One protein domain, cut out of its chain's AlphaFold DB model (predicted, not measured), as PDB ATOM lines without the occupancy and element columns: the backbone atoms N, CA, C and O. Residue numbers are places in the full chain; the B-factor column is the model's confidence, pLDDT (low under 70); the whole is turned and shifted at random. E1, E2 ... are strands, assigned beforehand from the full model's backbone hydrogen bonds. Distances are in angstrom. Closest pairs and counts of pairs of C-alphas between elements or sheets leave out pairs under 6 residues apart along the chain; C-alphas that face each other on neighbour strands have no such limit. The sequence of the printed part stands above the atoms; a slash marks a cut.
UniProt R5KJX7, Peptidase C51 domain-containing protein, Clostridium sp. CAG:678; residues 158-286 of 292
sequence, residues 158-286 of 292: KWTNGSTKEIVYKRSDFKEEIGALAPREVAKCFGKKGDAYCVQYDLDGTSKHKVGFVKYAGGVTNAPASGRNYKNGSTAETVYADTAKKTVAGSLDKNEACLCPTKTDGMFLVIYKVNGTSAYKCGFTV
ATOM      1  N   LYS A 158     -35.897 -32.500 -19.317       96.44
ATOM      2  CA  LYS A 158     -37.145 -32.305 -20.065       96.44
ATOM      3  C   LYS A 158     -36.993 -32.879 -21.476       96.44
ATOM      4  O   LYS A 158     -36.063 -32.520 -22.191       96.44
ATOM      5  N   TRP A 159     -37.934 -33.721 -21.874       98.06
ATOM      6  CA  TRP A 159     -38.080 -34.234 -23.230       98.06
ATOM      7  C   TRP A 159     -39.405 -33.725 -23.798       98.06
ATOM      8  O   TRP A 159     -40.391 -33.611 -23.074       98.06
ATOM      9  N   THR A 160     -39.449 -33.342 -25.068       97.00
ATOM     10  CA  THR A 160     -40.680 -32.865 -25.718       97.00
ATOM     11  C   THR A 160     -40.824 -33.501 -27.085       97.00
ATOM     12  O   THR A 160     -39.909 -33.417 -27.902       97.00
ATOM     13  N   ASN A 161     -41.974 -34.114 -27.345       97.75
ATOM     14  CA  ASN A 161     -42.217 -34.801 -28.596       97.75
ATOM     15  C   ASN A 161     -42.230 -33.839 -29.801       97.75
ATOM     16  O   ASN A 161     -42.461 -32.630 -29.682       97.75
ATOM     17  N   GLY A 162     -42.003 -34.398 -30.988       94.25
ATOM     18  CA  GLY A 162     -42.110 -33.715 -32.269       94.25
ATOM     19  C   GLY A 162     -43.556 -33.433 -32.689       94.25
ATOM     20  O   GLY A 162     -44.481 -33.393 -31.881       94.25
ATOM     21  N   SER A 163     -43.757 -33.201 -33.985       96.12
ATOM     22  CA  SER A 163     -45.071 -32.899 -34.576       96.12
ATOM     23  C   SER A 163     -45.927 -34.135 -34.870       96.12
ATOM     24  O   SER A 163     -47.081 -33.989 -35.264       96.12
ATOM     25  N   THR A 164     -45.388 -35.339 -34.689       97.00
ATOM     26  CA  THR A 164     -46.085 -36.607 -34.921       97.00
ATOM     27  C   THR A 164     -46.143 -37.425 -33.640       97.00
ATOM     28  O   THR A 164     -45.373 -37.203 -32.708       97.00
ATOM     29  N   LYS A 165     -47.052 -38.400 -33.602       97.44
ATOM     30  CA  LYS A 165     -47.091 -39.410 -32.542       97.44
ATOM     31  C   LYS A 165     -45.743 -40.136 -32.457       97.44
ATOM     32  O   LYS A 165     -45.230 -40.558 -33.493       97.44
ATOM     33  N   GLU A 166     -45.221 -40.309 -31.248       98.31
ATOM     34  CA  GLU A 166     -43.997 -41.074 -30.984       98.31
ATOM     35  C   GLU A 166     -44.341 -42.375 -30.267       98.31
ATOM     36  O   GLU A 166     -45.065 -42.363 -29.274       98.31
ATOM     37  N   ILE A 167     -43.849 -43.504 -30.772       98.44
ATOM     38  CA  ILE A 167     -44.120 -44.819 -30.184       98.44
ATOM     39  C   ILE A 167     -43.169 -45.086 -29.018       98.44
ATOM     40  O   ILE A 167     -41.967 -44.837 -29.112       98.44
ATOM     41  N   VAL A 168     -43.714 -45.648 -27.941       98.50
ATOM     42  CA  VAL A 168     -42.968 -46.056 -26.750       98.50
ATOM     43  C   VAL A 168     -42.791 -47.571 -26.750       98.50
ATOM     44  O   VAL A 168     -43.761 -48.329 -26.829       98.50
ATOM     45  N   TYR A 169     -41.547 -48.013 -26.611       98.56
ATOM     46  CA  TYR A 169     -41.121 -49.409 -26.665       98.56
ATOM     47  C   TYR A 169     -40.627 -49.900 -25.301       98.56
ATOM     48  O   TYR A 169     -40.020 -49.145 -24.541       98.56
ATOM     49  N   LYS A 170     -40.805 -51.189 -24.993       95.81
ATOM     50  CA  LYS A 170     -40.207 -51.798 -23.786       95.81
ATOM     51  C   LYS A 170     -38.691 -51.863 -23.879       95.81
ATOM     52  O   LYS A 170     -38.011 -51.800 -22.856       95.81
ATOM     53  N   ARG A 171     -38.167 -52.068 -25.091       97.19
ATOM     54  CA  ARG A 171     -36.754 -52.360 -25.333       97.19
ATOM     55  C   ARG A 171     -36.044 -51.246 -26.087       97.19
ATOM     56  O   ARG A 171     -36.608 -50.631 -26.988       97.19
ATOM     57  N   SER A 172     -34.764 -51.061 -25.775       97.75
ATOM     58  CA  SER A 172     -33.902 -50.070 -26.425       97.75
ATOM     59  C   SER A 172     -33.558 -50.398 -27.885       97.75
ATOM     60  O   SER A 172     -32.962 -49.573 -28.562       97.75
ATOM     61  N   ASP A 173     -33.896 -51.594 -28.375       97.19
ATOM     62  CA  ASP A 173     -33.826 -51.975 -29.794       97.19
ATOM     63  C   ASP A 173     -35.169 -51.765 -30.525       97.19
ATOM     64  O   ASP A 173     -35.381 -52.315 -31.604       97.19
ATOM     65  N   PHE A 174     -36.066 -50.964 -29.935       97.62
ATOM     66  CA  PHE A 174     -37.361 -50.551 -30.489       97.62
ATOM     67  C   PHE A 174     -38.299 -51.716 -30.818       97.62
ATOM     68  O   PHE A 174     -38.995 -51.723 -31.834       97.62
ATOM     69  N   LYS A 175     -38.313 -52.711 -29.930       95.81
ATOM     70  CA  LYS A 175     -39.236 -53.848 -29.959       95.81
ATOM     71  C   LYS A 175     -40.233 -53.765 -28.811       95.81
ATOM     72  O   LYS A 175     -39.940 -53.180 -27.768       95.81
ATOM     73  N   GLU A 176     -41.371 -54.433 -29.003       94.69
ATOM     74  CA  GLU A 176     -42.455 -54.564 -28.021       94.69
ATOM     75  C   GLU A 176     -43.060 -53.194 -27.640       94.69
ATOM     76  O   GLU A 176     -42.678 -52.585 -26.643       94.69
ATOM     77  N   GLU A 177     -44.005 -52.700 -28.444       97.44
ATOM     78  CA  GLU A 177     -44.716 -51.433 -28.197       97.44
ATOM     79  C   GLU A 177     -45.586 -51.498 -26.926       97.44
ATOM     80  O   GLU A 177     -46.224 -52.515 -26.647       97.44
ATOM     81  N   ILE A 178     -45.609 -50.413 -26.145       96.56
ATOM     82  CA  ILE A 178     -46.342 -50.305 -24.860       96.56
ATOM     83  C   ILE A 178     -47.165 -49.033 -24.694       96.56
ATOM     84  O   ILE A 178     -47.881 -48.862 -23.696       96.56
ATOM     85  N   GLY A 179     -47.056 -48.124 -25.651       96.06
ATOM     86  CA  GLY A 179     -47.766 -46.863 -25.635       96.06
ATOM     87  C   GLY A 179     -47.259 -45.933 -26.721       96.06
ATOM     88  O   GLY A 179     -46.473 -46.319 -27.586       96.06
ATOM     89  N   ALA A 180     -47.718 -44.696 -26.651       97.19
ATOM     90  CA  ALA A 180     -47.265 -43.619 -27.503       97.19
ATOM     91  C   ALA A 180     -47.393 -42.291 -26.752       97.19
ATOM     92  O   ALA A 180     -48.212 -42.203 -25.840       97.19
ATOM     93  N   LEU A 181     -46.615 -41.292 -27.165       97.94
ATOM     94  CA  LEU A 181     -46.808 -39.896 -26.784       97.94
ATOM     95  C   LEU A 181     -47.417 -39.121 -27.957       97.94
ATOM     96  O   LEU A 181     -47.039 -39.312 -29.122       97.94
ATOM     97  N   ALA A 182     -48.359 -38.238 -27.655       97.06
ATOM     98  CA  ALA A 182     -48.999 -37.346 -28.604       97.06
ATOM     99  C   ALA A 182     -48.008 -36.298 -29.153       97.06
ATOM    100  O   ALA A 182     -46.956 -36.037 -28.557       97.06
ATOM    101  N   PRO A 183     -48.305 -35.672 -30.308       97.81
ATOM    102  CA  PRO A 183     -47.526 -34.540 -30.798       97.81
ATOM    103  C   PRO A 183     -47.334 -33.465 -29.722       97.81
ATOM    104  O   PRO A 183     -48.286 -33.086 -29.046       97.81
ATOM    105  N   ARG A 184     -46.108 -32.945 -29.600       94.62
ATOM    106  CA  ARG A 184     -45.705 -31.893 -28.642       94.62
ATOM    107  C   ARG A 184     -45.857 -32.236 -27.156       94.62
ATOM    108  O   ARG A 184     -45.617 -31.363 -26.323       94.62
ATOM    109  N   GLU A 185     -46.199 -33.473 -26.811       97.12
ATOM    110  CA  GLU A 185     -46.297 -33.915 -25.420       97.12
ATOM    111  C   GLU A 185     -44.943 -33.820 -24.702       97.12
ATOM    112  O   GLU A 185     -43.882 -34.023 -25.299       97.12
ATOM    113  N   VAL A 186     -44.971 -33.485 -23.412       96.38
ATOM    114  CA  VAL A 186     -43.776 -33.314 -22.582       96.38
ATOM    115  C   VAL A 186     -43.605 -34.526 -21.675       96.38
ATOM    116  O   VAL A 186     -44.542 -34.953 -21.017       96.38
ATOM    117  N   ALA A 187     -42.376 -35.025 -21.591       98.06
ATOM    118  CA  ALA A 187     -41.997 -36.138 -20.733       98.06
ATOM    119  C   ALA A 187     -40.694 -35.835 -19.977       98.06
ATOM    120  O   ALA A 187     -39.994 -34.848 -20.235       98.06
ATOM    121  N   LYS A 188     -40.346 -36.712 -19.039       98.00
ATOM    122  CA  LYS A 188     -39.076 -36.695 -18.305       98.00
ATOM    123  C   LYS A 188     -38.142 -37.752 -18.878       98.00
ATOM    124  O   LYS A 188     -38.476 -38.928 -18.863       98.00
ATOM    125  N   CYS A 189     -36.964 -37.357 -19.341       97.38
ATOM    126  CA  CYS A 189     -35.913 -38.276 -19.761       97.38
ATOM    127  C   CYS A 189     -35.005 -38.625 -18.577       97.38
ATOM    128  O   CYS A 189     -34.438 -37.736 -17.935       97.38
ATOM    129  N   PHE A 190     -34.854 -39.923 -18.320       95.94
ATOM    130  CA  PHE A 190     -34.028 -40.479 -17.244       95.94
ATOM    131  C   PHE A 190     -32.791 -41.221 -17.748       95.94
ATOM    132  O   PHE A 190     -31.997 -41.715 -16.951       95.94
ATOM    133  N   GLY A 191     -32.599 -41.286 -19.064       94.31
ATOM    134  CA  GLY A 191     -31.335 -41.703 -19.644       94.31
ATOM    135  C   GLY A 191     -31.439 -42.169 -21.083       94.31
ATOM    136  O   GLY A 191     -32.491 -42.080 -21.712       94.31
ATOM    137  N   LYS A 192     -30.319 -42.662 -21.608       94.38
ATOM    138  CA  LYS A 192     -30.190 -43.115 -22.996       94.38
ATOM    139  C   LYS A 192     -29.414 -44.432 -23.072       94.38
ATOM    140  O   LYS A 192     -28.439 -44.621 -22.343       94.38
ATOM    141  N   LYS A 193     -29.841 -45.347 -23.947       94.62
ATOM    142  CA  LYS A 193     -29.156 -46.615 -24.256       94.62
ATOM    143  C   LYS A 193     -29.081 -46.789 -25.770       94.62
ATOM    144  O   LYS A 193     -30.107 -46.983 -26.414       94.62
ATOM    145  N   GLY A 194     -27.876 -46.702 -26.337       91.50
ATOM    146  CA  GLY A 194     -27.733 -46.561 -27.789       91.50
ATOM    147  C   GLY A 194     -28.478 -45.310 -28.246       91.50
ATOM    148  O   GLY A 194     -28.303 -44.260 -27.637       91.50
ATOM    149  N   ASP A 195     -29.365 -45.435 -29.228       92.44
ATOM    150  CA  ASP A 195     -30.192 -44.324 -29.720       92.44
ATOM    151  C   ASP A 195     -31.540 -44.174 -29.002       92.44
ATOM    152  O   ASP A 195     -32.303 -43.261 -29.305       92.44
ATOM    153  N   ALA A 196     -31.840 -45.044 -28.036       97.75
ATOM    154  CA  ALA A 196     -33.122 -45.064 -27.349       97.75
ATOM    155  C   ALA A 196     -33.116 -44.202 -26.079       97.75
ATOM    156  O   ALA A 196     -32.271 -44.389 -25.199       97.75
ATOM    157  N   TYR A 197     -34.096 -43.308 -25.947       98.31
ATOM    158  CA  TYR A 197     -34.273 -42.429 -24.788       98.31
ATOM    159  C   TYR A 197     -35.306 -43.017 -23.826       98.31
ATOM    160  O   TYR A 197     -36.426 -43.305 -24.232       98.31
ATOM    161  N   CYS A 198     -34.933 -43.204 -22.560       98.19
ATOM    162  CA  CYS A 198     -35.827 -43.664 -21.498       98.19
ATOM    163  C   CYS A 198     -36.656 -42.480 -20.996       98.19
ATOM    164  O   CYS A 198     -36.120 -41.596 -20.317       98.19
ATOM    165  N   VAL A 199     -37.939 -42.453 -21.349       98.56
ATOM    166  CA  VAL A 199     -38.858 -41.361 -21.021       98.56
ATOM    167  C   VAL A 199     -39.985 -41.842 -20.121       98.56
ATOM    168  O   VAL A 199     -40.584 -42.888 -20.361       98.56
ATOM    169  N   GLN A 200     -40.270 -41.059 -19.085       98.50
ATOM    170  CA  GLN A 200     -41.422 -41.207 -18.208       98.50
ATOM    171  C   GLN A 200     -42.441 -40.113 -18.521       98.50
ATOM    172  O   GLN A 200     -42.082 -38.934 -18.586       98.50
ATOM    173  N   TYR A 201     -43.699 -40.500 -18.652       98.06
ATOM    174  CA  TYR A 201     -44.816 -39.624 -18.987       98.06
ATOM    175  C   TYR A 201     -46.060 -40.014 -18.191       98.06
ATOM    176  O   TYR A 201     -46.104 -41.083 -17.567       98.06
ATOM    177  N   ASP A 202     -47.038 -39.120 -18.171       96.44
ATOM    178  CA  ASP A 202     -48.280 -39.321 -17.439       96.44
ATOM    179  C   ASP A 202     -49.134 -40.370 -18.158       96.44
ATOM    180  O   ASP A 202     -49.161 -40.465 -19.383       96.44
ATOM    181  N   LEU A 203     -49.812 -41.216 -17.390       92.44
ATOM    182  CA  LEU A 203     -50.741 -42.195 -17.927       92.44
ATOM    183  C   LEU A 203     -52.126 -41.549 -18.013       92.44
ATOM    184  O   LEU A 203     -52.734 -41.257 -16.979       92.44
ATOM    185  N   ASP A 204     -52.614 -41.372 -19.241       87.19
ATOM    186  CA  ASP A 204     -53.862 -40.672 -19.561       87.19
ATOM    187  C   ASP A 204     -55.027 -41.012 -18.626       87.19
ATOM    188  O   ASP A 204     -55.354 -42.177 -18.381       87.19
ATOM    189  N   GLY A 205     -55.679 -39.963 -18.117       89.62
ATOM    190  CA  GLY A 205     -56.832 -40.087 -17.225       89.62
ATOM    191  C   GLY A 205     -56.500 -40.600 -15.821       89.62
ATOM    192  O   GLY A 205     -57.411 -40.965 -15.079       89.62
ATOM    193  N   THR A 206     -55.221 -40.648 -15.434       94.12
ATOM    194  CA  THR A 206     -54.786 -41.091 -14.104       94.12
ATOM    195  C   THR A 206     -53.717 -40.165 -13.519       94.12
ATOM    196  O   THR A 206     -53.121 -39.361 -14.225       94.12
ATOM    197  N   SER A 207     -53.428 -40.311 -12.224       93.44
ATOM    198  CA  SER A 207     -52.272 -39.679 -11.569       93.44
ATOM    199  C   SER A 207     -51.015 -40.561 -11.603       93.44
ATOM    200  O   SER A 207     -50.129 -40.401 -10.765       93.44
ATOM    201  N   LYS A 208     -51.003 -41.594 -12.451       97.12
ATOM    202  CA  LYS A 208     -49.936 -42.592 -12.535       97.12
ATOM    203  C   LYS A 208     -49.052 -42.295 -13.726       97.12
ATOM    204  O   LYS A 208     -49.467 -41.646 -14.675       97.12
ATOM    205  N   HIS A 209     -47.842 -42.823 -13.678       98.19
ATOM    206  CA  HIS A 209     -46.839 -42.617 -14.714       98.19
ATOM    207  C   HIS A 209     -46.478 -43.925 -15.418       98.19
ATOM    208  O   HIS A 209     -46.479 -44.997 -14.800       98.19
ATOM    209  N   LYS A 210     -46.119 -43.818 -16.697       98.31
ATOM    210  CA  LYS A 210     -45.583 -44.893 -17.536       98.31
ATOM    211  C   LYS A 210     -44.168 -44.539 -17.988       98.31
ATOM    212  O   LYS A 210     -43.823 -43.366 -18.091       98.31
ATOM    213  N   VAL A 211     -43.344 -45.551 -18.233       98.56
ATOM    214  CA  VAL A 211     -41.973 -45.402 -18.718       98.56
ATOM    215  C   VAL A 211     -41.690 -46.362 -19.868       98.56
ATOM    216  O   VAL A 211     -42.231 -47.467 -19.928       98.56
ATOM    217  N   GLY A 212     -40.831 -45.933 -20.784       98.44
ATOM    218  CA  GLY A 212     -40.347 -46.759 -21.878       98.44
ATOM    219  C   GLY A 212     -39.295 -46.050 -22.717       98.44
ATOM    220  O   GLY A 212     -38.852 -44.947 -22.396       98.44
ATOM    221  N   PHE A 213     -38.894 -46.694 -23.805       98.69
ATOM    222  CA  PHE A 213     -37.919 -46.171 -24.749       98.69
ATOM    223  C   PHE A 213     -38.582 -45.526 -25.966       98.69
ATOM    224  O   PHE A 213     -39.474 -46.118 -26.568       98.69
ATOM    225  N   VAL A 214     -38.089 -44.358 -26.371       98.69
ATOM    226  CA  VAL A 214     -38.479 -43.654 -27.606       98.69
ATOM    227  C   VAL A 214     -37.267 -43.429 -28.511       98.69
ATOM    228  O   VAL A 214     -36.124 -43.436 -28.041       98.69
ATOM    229  N   LYS A 215     -37.506 -43.247 -29.813       98.12
ATOM    230  CA  LYS A 215     -36.475 -42.964 -30.826       98.12
ATOM    231  C   LYS A 215     -36.138 -41.481 -30.865       98.12
ATOM    232  O   LYS A 215     -34.973 -41.103 -30.975       98.12
ATOM    233  N   TYR A 216     -37.161 -40.633 -30.816       98.06
ATOM    234  CA  TYR A 216     -36.985 -39.199 -30.976       98.06
ATOM    235  C   TYR A 216     -36.273 -38.587 -29.762       98.06
ATOM    236  O   TYR A 216     -36.614 -38.864 -28.616       98.06
ATOM    237  N   ALA A 217     -35.281 -37.727 -30.003       95.62
ATOM    238  CA  ALA A 217     -34.464 -37.134 -28.939       95.62
ATOM    239  C   ALA A 217     -35.207 -36.084 -28.104       95.62
ATOM    240  O   ALA A 217     -34.789 -35.779 -26.990       95.62
ATOM    241  N   GLY A 218     -36.279 -35.502 -28.648       95.62
ATOM    242  CA  GLY A 218     -37.143 -34.556 -27.943       95.62
ATOM    243  C   GLY A 218     -36.424 -33.371 -27.298       95.62
ATOM    244  O   GLY A 218     -36.808 -32.936 -26.215       95.62
ATOM    245  N   GLY A 219     -35.356 -32.878 -27.935       91.19
ATOM    246  CA  GLY A 219     -34.543 -31.761 -27.443       91.19
ATOM    247  C   GLY A 219     -33.484 -32.132 -26.397       91.19
ATOM    248  O   GLY A 219     -32.755 -31.254 -25.939       91.19
ATOM    249  N   VAL A 220     -33.353 -33.409 -26.031       92.12
ATOM    250  CA  VAL A 220     -32.329 -33.875 -25.089       92.12
ATOM    251  C   VAL A 220     -30.962 -33.915 -25.776       92.12
ATOM    252  O   VAL A 220     -30.722 -34.750 -26.646       92.12
ATOM    253  N   THR A 221     -30.048 -33.035 -25.362       89.94
ATOM    254  CA  THR A 221     -28.647 -33.017 -25.829       89.94
ATOM    255  C   THR A 221     -27.742 -33.897 -24.971       89.94
ATOM    256  O   THR A 221     -26.927 -34.647 -25.500       89.94
ATOM    257  N   ASN A 222     -27.933 -33.860 -23.649       87.81
ATOM    258  CA  ASN A 222     -27.200 -34.662 -22.673       87.81
ATOM    259  C   ASN A 222     -28.196 -35.438 -21.808       87.81
ATOM    260  O   ASN A 222     -28.786 -34.887 -20.882       87.81
ATOM    261  N   ALA A 223     -28.416 -36.713 -22.131       88.00
ATOM    262  CA  ALA A 223     -29.282 -37.570 -21.329       88.00
ATOM    263  C   ALA A 223     -28.573 -37.993 -20.028       88.00
ATOM    264  O   ALA A 223     -27.358 -38.217 -20.053       88.00
ATOM    265  N   PRO A 224     -29.300 -38.167 -18.909       87.38
ATOM    266  CA  PRO A 224     -28.711 -38.698 -17.684       87.38
ATOM    267  C   PRO A 224     -28.051 -40.067 -17.923       87.38
ATOM    268  O   PRO A 224     -28.604 -40.931 -18.603       87.38
ATOM    269  N   ALA A 225     -26.854 -40.265 -17.373       80.75
ATOM    270  CA  ALA A 225     -26.086 -41.504 -17.544       80.75
ATOM    271  C   ALA A 225     -25.898 -42.293 -16.238       80.75
ATOM    272  O   ALA A 225     -25.401 -43.419 -16.268       80.75
ATOM    273  N   SER A 226     -26.284 -41.712 -15.101       78.00
ATOM    274  CA  SER A 226     -26.137 -42.294 -13.767       78.00
ATOM    275  C   SER A 226     -27.486 -42.716 -13.168       78.00
ATOM    276  O   SER A 226     -28.547 -42.558 -13.770       78.00
ATOM    277  N   GLY A 227     -27.431 -43.311 -11.982       80.50
ATOM    278  CA  GLY A 227     -28.573 -43.737 -11.181       80.50
ATOM    279  C   GLY A 227     -28.075 -44.389  -9.896       80.50
ATOM    280  O   GLY A 227     -26.871 -44.621  -9.744       80.50
ATOM    281  N   ARG A 228     -28.986 -44.700  -8.973       84.75
ATOM    282  CA  ARG A 228     -28.665 -45.534  -7.814       84.75
ATOM    283  C   ARG A 228     -28.275 -46.938  -8.276       84.75
ATOM    284  O   ARG A 228     -28.776 -47.416  -9.291       84.75
ATOM    285  N   ASN A 229     -27.409 -47.608  -7.523       87.12
ATOM    286  CA  ASN A 229     -27.082 -49.010  -7.777       87.12
ATOM    287  C   ASN A 229     -28.177 -49.881  -7.172       87.12
ATOM    288  O   ASN A 229     -28.225 -50.025  -5.955       87.12
ATOM    289  N   TYR A 230     -29.040 -50.433  -8.014       91.19
ATOM    290  CA  TYR A 230     -30.102 -51.340  -7.606       91.19
ATOM    291  C   TYR A 230     -29.604 -52.778  -7.678       91.19
ATOM    292  O   TYR A 230     -28.967 -53.162  -8.662       91.19
ATOM    293  N   LYS A 231     -29.927 -53.590  -6.675       92.19
ATOM    294  CA  LYS A 231     -29.697 -55.032  -6.699       92.19
ATOM    295  C   LYS A 231     -30.953 -55.776  -6.278       92.19
ATOM    296  O   LYS A 231     -31.397 -55.660  -5.140       92.19
ATOM    297  N   ASN A 232     -31.490 -56.582  -7.186       92.31
ATOM    298  CA  ASN A 232     -32.660 -57.391  -6.903       92.31
ATOM    299  C   ASN A 232     -32.401 -58.391  -5.756       92.31
ATOM    300  O   ASN A 232     -31.260 -58.761  -5.475       92.31
ATOM    301  N   GLY A 233     -33.472 -58.817  -5.091       84.00
ATOM    302  CA  GLY A 233     -33.422 -59.711  -3.944       84.00
ATOM    303  C   GLY A 233     -33.155 -61.175  -4.303       84.00
ATOM    304  O   GLY A 233     -32.650 -61.530  -5.371       84.00
ATOM    305  N   SER A 234     -33.515 -62.058  -3.370       90.19
ATOM    306  CA  SER A 234     -33.288 -63.501  -3.474       90.19
ATOM    307  C   SER A 234     -34.269 -64.235  -4.404       90.19
ATOM    308  O   SER A 234     -34.080 -65.431  -4.643       90.19
ATOM    309  N   THR A 235     -35.263 -63.535  -4.954       88.38
ATOM    310  CA  THR A 235     -36.264 -64.025  -5.915       88.38
ATOM    311  C   THR A 235     -36.305 -63.127  -7.148       88.38
ATOM    312  O   THR A 235     -35.839 -61.991  -7.104       88.38
ATOM    313  N   ALA A 236     -36.873 -63.616  -8.252       88.62
ATOM    314  CA  ALA A 236     -37.151 -62.758  -9.401       88.62
ATOM    315  C   ALA A 236     -38.152 -61.650  -9.019       88.62
ATOM    316  O   ALA A 236     -39.073 -61.902  -8.242       88.62
ATOM    317  N   GLU A 237     -37.971 -60.450  -9.570       94.69
ATOM    318  CA  GLU A 237     -38.852 -59.294  -9.345       94.69
ATOM    319  C   GLU A 237     -39.527 -58.898 -10.656       94.69
ATOM    320  O   GLU A 237     -38.885 -58.820 -11.704       94.69
ATOM    321  N   THR A 238     -40.835 -58.649 -10.615       96.81
ATOM    322  CA  THR A 238     -41.568 -58.195 -11.806       96.81
ATOM    323  C   THR A 238     -41.310 -56.716 -12.047       96.81
ATOM    324  O   THR A 238     -41.419 -55.897 -11.138       96.81
ATOM    325  N   VAL A 239     -41.030 -56.366 -13.300       98.19
ATOM    326  CA  VAL A 239     -40.832 -54.986 -13.733       98.19
ATOM    327  C   VAL A 239     -42.047 -54.532 -14.535       98.19
ATOM    328  O   VAL A 239     -42.374 -55.109 -15.577       98.19
ATOM    329  N   TYR A 240     -42.706 -53.471 -14.078       98.44
ATOM    330  CA  TYR A 240     -43.904 -52.908 -14.702       98.44
ATOM    331  C   TYR A 240     -43.559 -51.704 -15.582       98.44
ATOM    332  O   TYR A 240     -42.754 -50.869 -15.201       98.44
ATOM    333  N   ALA A 241     -44.178 -51.549 -16.750       97.94
ATOM    334  CA  ALA A 241     -43.999 -50.338 -17.557       97.94
ATOM    335  C   ALA A 241     -44.704 -49.119 -16.937       97.94
ATOM    336  O   ALA A 241     -44.388 -47.987 -17.281       97.94
ATOM    337  N   ASP A 242     -45.663 -49.331 -16.032       98.19
ATOM    338  CA  ASP A 242     -46.425 -48.271 -15.378       98.19
ATOM    339  C   ASP A 242     -46.550 -48.486 -13.867       98.19
ATOM    340  O   ASP A 242     -46.579 -49.607 -13.360       98.19
ATOM    341  N   THR A 243     -46.661 -47.377 -13.147       97.75
ATOM    342  CA  THR A 243     -46.818 -47.327 -11.682       97.75
ATOM    343  C   THR A 243     -48.225 -47.714 -11.206       97.75
ATOM    344  O   THR A 243     -48.475 -47.822 -10.003       97.75
ATOM    345  N   ALA A 244     -49.159 -47.951 -12.135       96.38
ATOM    346  CA  ALA A 244     -50.450 -48.580 -11.857       96.38
ATOM    347  C   ALA A 244     -50.357 -50.118 -11.837       96.38
ATOM    348  O   ALA A 244     -51.349 -50.775 -11.523       96.38
ATOM    349  N   LYS A 245     -49.179 -50.682 -12.155       96.81
ATOM    350  CA  LYS A 245     -48.891 -52.122 -12.231       96.81
ATOM    351  C   LYS A 245     -49.788 -52.872 -13.225       96.81
ATOM    352  O   LYS A 245     -50.066 -54.054 -13.040       96.81
ATOM    353  N   LYS A 246     -50.248 -52.199 -14.286       95.69
ATOM    354  CA  LYS A 246     -51.137 -52.788 -15.305       95.69
ATOM    355  C   LYS A 246     -50.371 -53.454 -16.443       95.69
ATOM    356  O   LYS A 246     -50.817 -54.465 -16.976       95.69
ATOM    357  N   THR A 247     -49.222 -52.900 -16.818       95.62
ATOM    358  CA  THR A 247     -48.424 -53.388 -17.947       95.62
ATOM    359  C   THR A 247     -47.119 -53.993 -17.453       95.62
ATOM    360  O   THR A 247     -46.315 -53.301 -16.838       95.62
ATOM    361  N   VAL A 248     -46.849 -55.258 -17.776       96.50
ATOM    362  CA  VAL A 248     -45.552 -55.893 -17.481       96.50
ATOM    363  C   VAL A 248     -44.538 -55.563 -18.584       96.50
ATOM    364  O   VAL A 248     -44.777 -55.811 -19.774       96.50
ATOM    365  N   ALA A 249     -43.389 -55.012 -18.191       94.81
ATOM    366  CA  ALA A 249     -42.249 -54.733 -19.067       94.81
ATOM    367  C   ALA A 249     -41.270 -55.923 -19.137       94.81
ATOM    368  O   ALA A 249     -40.707 -56.216 -20.200       94.81
ATOM    369  N   GLY A 250     -41.108 -56.646 -18.026       95.81
ATOM    370  CA  GLY A 250     -40.271 -57.839 -17.918       95.81
ATOM    371  C   GLY A 250     -40.059 -58.251 -16.462       95.81
ATOM    372  O   GLY A 250     -40.923 -58.016 -15.620       95.81
ATOM    373  N   SER A 251     -38.906 -58.844 -16.170       95.81
ATOM    374  CA  SER A 251     -38.486 -59.229 -14.823       95.81
ATOM    375  C   SER A 251     -36.994 -58.966 -14.624       95.81
ATOM    376  O   SER A 251     -36.257 -58.907 -15.610       95.81
ATOM    377  N   LEU A 252     -36.585 -58.831 -13.363       94.19
ATOM    378  CA  LEU A 252     -35.195 -58.923 -12.926       94.19
ATOM    379  C   LEU A 252     -34.943 -60.306 -12.330       94.19
ATOM    380  O   LEU A 252     -35.756 -60.804 -11.546       94.19
ATOM    381  N   ASP A 253     -33.807 -60.902 -12.664       89.12
ATOM    382  CA  ASP A 253     -33.360 -62.164 -12.093       89.12
ATOM    383  C   ASP A 253     -32.932 -61.989 -10.630       89.12
ATOM    384  O   ASP A 253     -32.653 -60.888 -10.141       89.12
ATOM    385  N   LYS A 254     -32.863 -63.104  -9.901       87.75
ATOM    386  CA  LYS A 254     -32.328 -63.134  -8.535       87.75
ATOM    387  C   LYS A 254     -30.948 -62.468  -8.492       87.75
ATOM    388  O   LYS A 254     -30.055 -62.852  -9.244       87.75
ATOM    389  N   ASN A 255     -30.748 -61.550  -7.545       84.25
ATOM    390  CA  ASN A 255     -29.501 -60.805  -7.347       84.25
ATOM    391  C   ASN A 255     -29.035 -59.963  -8.553       84.25
ATOM    392  O   ASN A 255     -27.895 -59.490  -8.533       84.25
ATOM    393  N   GLU A 256     -29.870 -59.773  -9.582       87.81
ATOM    394  CA  GLU A 256     -29.524 -58.960 -10.747       87.81
ATOM    395  C   GLU A 256     -29.270 -57.510 -10.331       87.81
ATOM    396  O   GLU A 256     -30.044 -56.918  -9.576       87.81
ATOM    397  N   ALA A 257     -28.174 -56.938 -10.825       88.94
ATOM    398  CA  ALA A 257     -27.810 -55.555 -10.571       88.94
ATOM    399  C   ALA A 257     -28.141 -54.678 -11.780       88.94
ATOM    400  O   ALA A 257     -27.834 -55.027 -12.922       88.94
ATOM    401  N   CYS A 258     -28.724 -53.511 -11.531       91.44
ATOM    402  CA  CYS A 258     -29.075 -52.551 -12.566       91.44
ATOM    403  C   CYS A 258     -29.016 -51.110 -12.035       91.44
ATOM    404  O   CYS A 258     -28.656 -50.860 -10.884       91.44
ATOM    405  N   LEU A 259     -29.316 -50.139 -12.900       91.25
ATOM    406  CA  LEU A 259     -29.403 -48.738 -12.490       91.25
ATOM    407  C   LEU A 259     -30.827 -48.412 -12.064       91.25
ATOM    408  O   LEU A 259     -31.764 -48.770 -12.775       91.25
ATOM    409  N   CYS A 260     -30.965 -47.647 -10.984       94.12
ATOM    410  CA  CYS A 260     -32.215 -47.039 -10.560       94.12
ATOM    411  C   CYS A 260     -32.144 -45.501 -10.638       94.12
ATOM    412  O   CYS A 260     -31.656 -44.851  -9.710       94.12
ATOM    413  N   PRO A 261     -32.571 -44.885 -11.757       92.25
ATOM    414  CA  PRO A 261     -32.466 -43.439 -11.945       92.25
ATOM    415  C   PRO A 261     -33.318 -42.613 -10.975       92.25
ATOM    416  O   PRO A 261     -32.880 -41.549 -10.547       92.25
ATOM    417  N   THR A 262     -34.526 -43.071 -10.634       94.38
ATOM    418  CA  THR A 262     -35.483 -42.315  -9.810       94.38
ATOM    419  C   THR A 262     -36.457 -43.239  -9.081       94.38
ATOM    420  O   THR A 262     -36.630 -44.398  -9.460       94.38
ATOM    421  N   LYS A 263     -37.159 -42.686  -8.091       94.81
ATOM    422  CA  LYS A 263     -38.393 -43.240  -7.529       94.81
ATOM    423  C   LYS A 263     -39.582 -42.385  -7.968       94.81
ATOM    424  O   LYS A 263     -39.515 -41.159  -7.897       94.81
ATOM    425  N   THR A 264     -40.656 -43.026  -8.411       94.06
ATOM    426  CA  THR A 264     -41.898 -42.385  -8.864       94.06
ATOM    427  C   THR A 264     -43.077 -43.162  -8.294       94.06
ATOM    428  O   THR A 264     -43.114 -44.385  -8.388       94.06
ATOM    429  N   ASP A 265     -44.043 -42.469  -7.689       94.50
ATOM    430  CA  ASP A 265     -45.259 -43.066  -7.111       94.50
ATOM    431  C   ASP A 265     -44.998 -44.236  -6.147       94.50
ATOM    432  O   ASP A 265     -45.762 -45.201  -6.090       94.50
ATOM    433  N   GLY A 266     -43.897 -44.167  -5.394       91.44
ATOM    434  CA  GLY A 266     -43.504 -45.226  -4.465       91.44
ATOM    435  C   GLY A 266     -42.792 -46.419  -5.109       91.44
ATOM    436  O   GLY A 266     -42.427 -47.336  -4.385       91.44
ATOM    437  N   MET A 267     -42.576 -46.414  -6.426       97.50
ATOM    438  CA  MET A 267     -41.902 -47.480  -7.170       97.50
ATOM    439  C   MET A 267     -40.569 -47.010  -7.756       97.50
ATOM    440  O   MET A 267     -40.371 -45.826  -8.030       97.50
ATOM    441  N   PHE A 268     -39.656 -47.948  -7.978       97.19
ATOM    442  CA  PHE A 268     -38.278 -47.661  -8.363       97.19
ATOM    443  C   PHE A 268     -38.102 -47.871  -9.861       97.19
ATOM    444  O   PHE A 268     -38.271 -48.982 -10.356       97.19
ATOM    445  N   LEU A 269     -37.783 -46.805 -10.602       97.81
ATOM    446  CA  LEU A 269     -37.449 -46.931 -12.019       97.81
ATOM    447  C   LEU A 269     -36.135 -47.695 -12.124       97.81
ATOM    448  O   LEU A 269     -35.143 -47.234 -11.577       97.81
ATOM    449  N   VAL A 270     -36.111 -48.800 -12.858       97.25
ATOM    450  CA  VAL A 270     -34.924 -49.591 -13.174       97.25
ATOM    451  C   VAL A 270     -34.638 -49.564 -14.673       97.25
ATOM    452  O   VAL A 270     -35.554 -49.592 -15.498       97.25
ATOM    453  N   ILE A 271     -33.358 -49.523 -15.043       96.00
ATOM    454  CA  ILE A 271     -32.876 -49.705 -16.421       96.00
ATOM    455  C   ILE A 271     -31.864 -50.848 -16.414       96.00
ATOM    456  O   ILE A 271     -30.794 -50.731 -15.811       96.00
ATOM    457  N   TYR A 272     -32.186 -51.938 -17.104       95.12
ATOM    458  CA  TYR A 272     -31.480 -53.215 -16.992       95.12
ATOM    459  C   TYR A 272     -31.236 -53.849 -18.361       95.12
ATOM    460  O   TYR A 272     -31.916 -53.537 -19.343       95.12
ATOM    461  N   LYS A 273     -30.197 -54.679 -18.454       93.00
ATOM    462  CA  LYS A 273     -29.761 -55.285 -19.715       93.00
ATOM    463  C   LYS A 273     -30.595 -56.532 -19.991       93.00
ATOM    464  O   LYS A 273     -30.848 -57.322 -19.096       93.00
ATOM    465  N   VAL A 274     -30.993 -56.740 -21.241       88.25
ATOM    466  CA  VAL A 274     -31.672 -57.976 -21.642       88.25
ATOM    467  C   VAL A 274     -30.620 -59.061 -21.866       88.25
ATOM    468  O   VAL A 274     -29.775 -58.929 -22.761       88.25
ATOM    469  N   ASN A 275     -30.685 -60.128 -21.067       82.69
ATOM    470  CA  ASN A 275     -29.762 -61.263 -21.112       82.69
ATOM    471  C   ASN A 275     -29.552 -61.789 -22.540       82.69
ATOM    472  O   ASN A 275     -30.494 -61.937 -23.316       82.69
ATOM    473  N   GLY A 276     -28.289 -62.043 -22.893       84.06
ATOM    474  CA  GLY A 276     -27.905 -62.531 -24.222       84.06
ATOM    475  C   GLY A 276     -27.990 -61.497 -25.352       84.06
ATOM    476  O   GLY A 276     -27.774 -61.853 -26.506       84.06
ATOM    477  N   THR A 277     -28.282 -60.221 -25.063       91.31
ATOM    478  CA  THR A 277     -28.388 -59.168 -26.088       91.31
ATOM    479  C   THR A 277     -27.637 -57.889 -25.697       91.31
ATOM    480  O   THR A 277     -27.174 -57.731 -24.566       91.31
ATOM    481  N   SER A 278     -27.520 -56.945 -26.635       88.00
ATOM    482  CA  SER A 278     -27.073 -55.570 -26.364       88.00
ATOM    483  C   SER A 278     -28.214 -54.628 -25.954       88.00
ATOM    484  O   SER A 278     -27.950 -53.477 -25.604       88.00
ATOM    485  N   ALA A 279     -29.466 -55.097 -25.994       93.75
ATOM    486  CA  ALA A 279     -30.641 -54.296 -25.688       93.75
ATOM    487  C   ALA A 279     -30.846 -54.137 -24.176       93.75
ATOM    488  O   ALA A 279     -30.391 -54.944 -23.364       93.75
ATOM    489  N   TYR A 280     -31.582 -53.095 -23.812       97.38
ATOM    490  CA  TYR A 280     -31.986 -52.786 -22.447       97.38
ATOM    491  C   TYR A 280     -33.507 -52.730 -22.351       97.38
ATOM    492  O   TYR A 280     -34.180 -52.416 -23.331       97.38
ATOM    493  N   LYS A 281     -34.034 -52.994 -21.158       97.38
ATOM    494  CA  LYS A 281     -35.415 -52.716 -20.761       97.38
ATOM    495  C   LYS A 281     -35.429 -51.658 -19.659       97.38
ATOM    496  O   LYS A 281     -34.423 -51.431 -18.984       97.38
ATOM    497  N   CYS A 282     -36.565 -50.990 -19.507       97.25
ATOM    498  CA  CYS A 282     -36.825 -50.115 -18.374       97.25
ATOM    499  C   CYS A 282     -38.245 -50.316 -17.842       97.25
ATOM    500  O   CYS A 282     -39.121 -50.811 -18.554       97.25
ATOM    501  N   GLY A 283     -38.449 -49.976 -16.575       98.12
ATOM    502  CA  GLY A 283     -39.737 -50.096 -15.900       98.12
ATOM    503  C   GLY A 283     -39.608 -49.886 -14.397       98.12
ATOM    504  O   GLY A 283     -38.549 -49.515 -13.913       98.12
ATOM    505  N   PHE A 284     -40.677 -50.120 -13.658       98.56
ATOM    506  CA  PHE A 284     -40.793 -49.877 -12.232       98.56
ATOM    507  C   PHE A 284     -40.839 -51.189 -11.445       98.56
ATOM    508  O   PHE A 284     -41.611 -52.087 -11.794       98.56
ATOM    509  N   THR A 285     -40.067 -51.278 -10.364       97.75
ATOM    510  CA  THR A 285     -40.128 -52.361  -9.367       97.75
ATOM    511  C   THR A 285     -40.787 -51.877  -8.079       97.75
ATOM    512  O   THR A 285     -40.841 -50.674  -7.803       97.75
ATOM    513  N   VAL A 286     -41.330 -52.813  -7.296       93.56
ATOM    514  CA  VAL A 286     -41.859 -52.516  -5.954       93.56
ATOM    515  C   VAL A 286     -40.745 -52.615  -4.924       93.56
ATOM    516  O   VAL A 286     -40.669 -51.775  -4.031       93.56
TER     517      VAL A 286
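Overview. This is residues 158 to 286 of the 292 residues of the protein "Peptidase C51 domain-containing protein" of Clostridium sp. CAG:678 (UniProt R5KJX7). Two lobes of the same make stand side by side, each a strongly twisted sheet of four strands with a two-stranded hairpin crossed over one face, and the two large sheets meet face to face in the middle, where E6 and E12 come together. The first lobe has the sheet E1 E4 E5 E6 and the hairpin of E2 and E3; the second has the sheet E7 E10 E11 E12 and the hairpin of E8 and E9; one long link, residues 215 to 227, joins them. The printed part has 129 residues with no named helix and twelve named strands, E1 to E12 in order along the chain, and its class is all strand. The four sheets are antiparallel. The whole is compact, with a radius of gyration of the C-alphas of 13.5 A and spans of 45 by 31 by 24 A.

Arrangement. Begin at E1, residues 158 to 160, an edge strand beside E4, residues 186 to 193; N 159 and O 187 are 2.9 A apart, within hydrogen-bond range. The pairing of E4 is staggered: residues 186 to 188 pair with E1, and residues 188 to 193 with E5, residues 196 to 202. Look there for N 190 and O 198, 2.9 A apart. Next comes E6, residues 209 to 214, with N 199 and O 212 2.9 A apart; E4, E5 and E6 form a meander, each strand the antiparallel neighbour of the one before. E2, residues 166 to 169, and E3, residues 177 to 181, form a hairpin with N 168 and O 179 2.9 A apart. This hairpin and the sheet E1 E4 E5 E6 are face to face, 9.1 A centre to centre, their strands at 65 degrees; the closest C-alphas of E2 and E6 are those of Tyr 169 and Phe 213, 4.9 A apart. In the second half, E7, residues 228 to 231, is the edge strand beside E10, residues 257 to 264, with N 230 and O 258 2.9 A apart. E10, E11, residues 267 to 273, and E12, residues 280 to 285, form the other meander; find N 271 and O 259 at 2.9 A, and N 270 and O 283 at 2.8 A. The hairpin of E8, residues 237 to 240, and E9, residues 248 to 252, has N 239 and O 250 2.8 A apart. It is face to face with the sheet E7 E10 E11 E12, 8.7 A centre to centre, the strands again at 65 degrees; the closest C-alphas of E8 and E12 are those of Tyr 240 and Phe 284, 5.0 A apart. The two large sheets are face to face too, 10.2 A centre to centre, in a stack of sheets, that is, sheets face to face in turn. The closest C-alphas of E6 and E12 are those of Val 211 and Gly 283, 5.9 A apart.

Along the chain. Find C-alpha 158 at (-37.145, -32.305, -20.065), where E1 begins. E4 measures 19.8 A from first to last C-alpha and bends by 68 degrees at residue 190; E5 measures 19.0 A and E6 15.4 A. E10, 19.4 A, begins at C-alpha 257 at (-27.810, -55.555, -10.571) and bends by 66 degrees at residue 261. E11 measures 19.1 A, and E12, 15.4 A, ends at C-alpha 285 at (-40.128, -52.361, -9.367).

Size, cuts and confidence. The two C-alphas farthest apart are those of Ser 163 and Ser 234, 45.2 A. The printed part has no cut, and the one long link is E6 to E7, 13 residues. The mean pLDDT of the printed part is 94.3, and no printed residue is under 70.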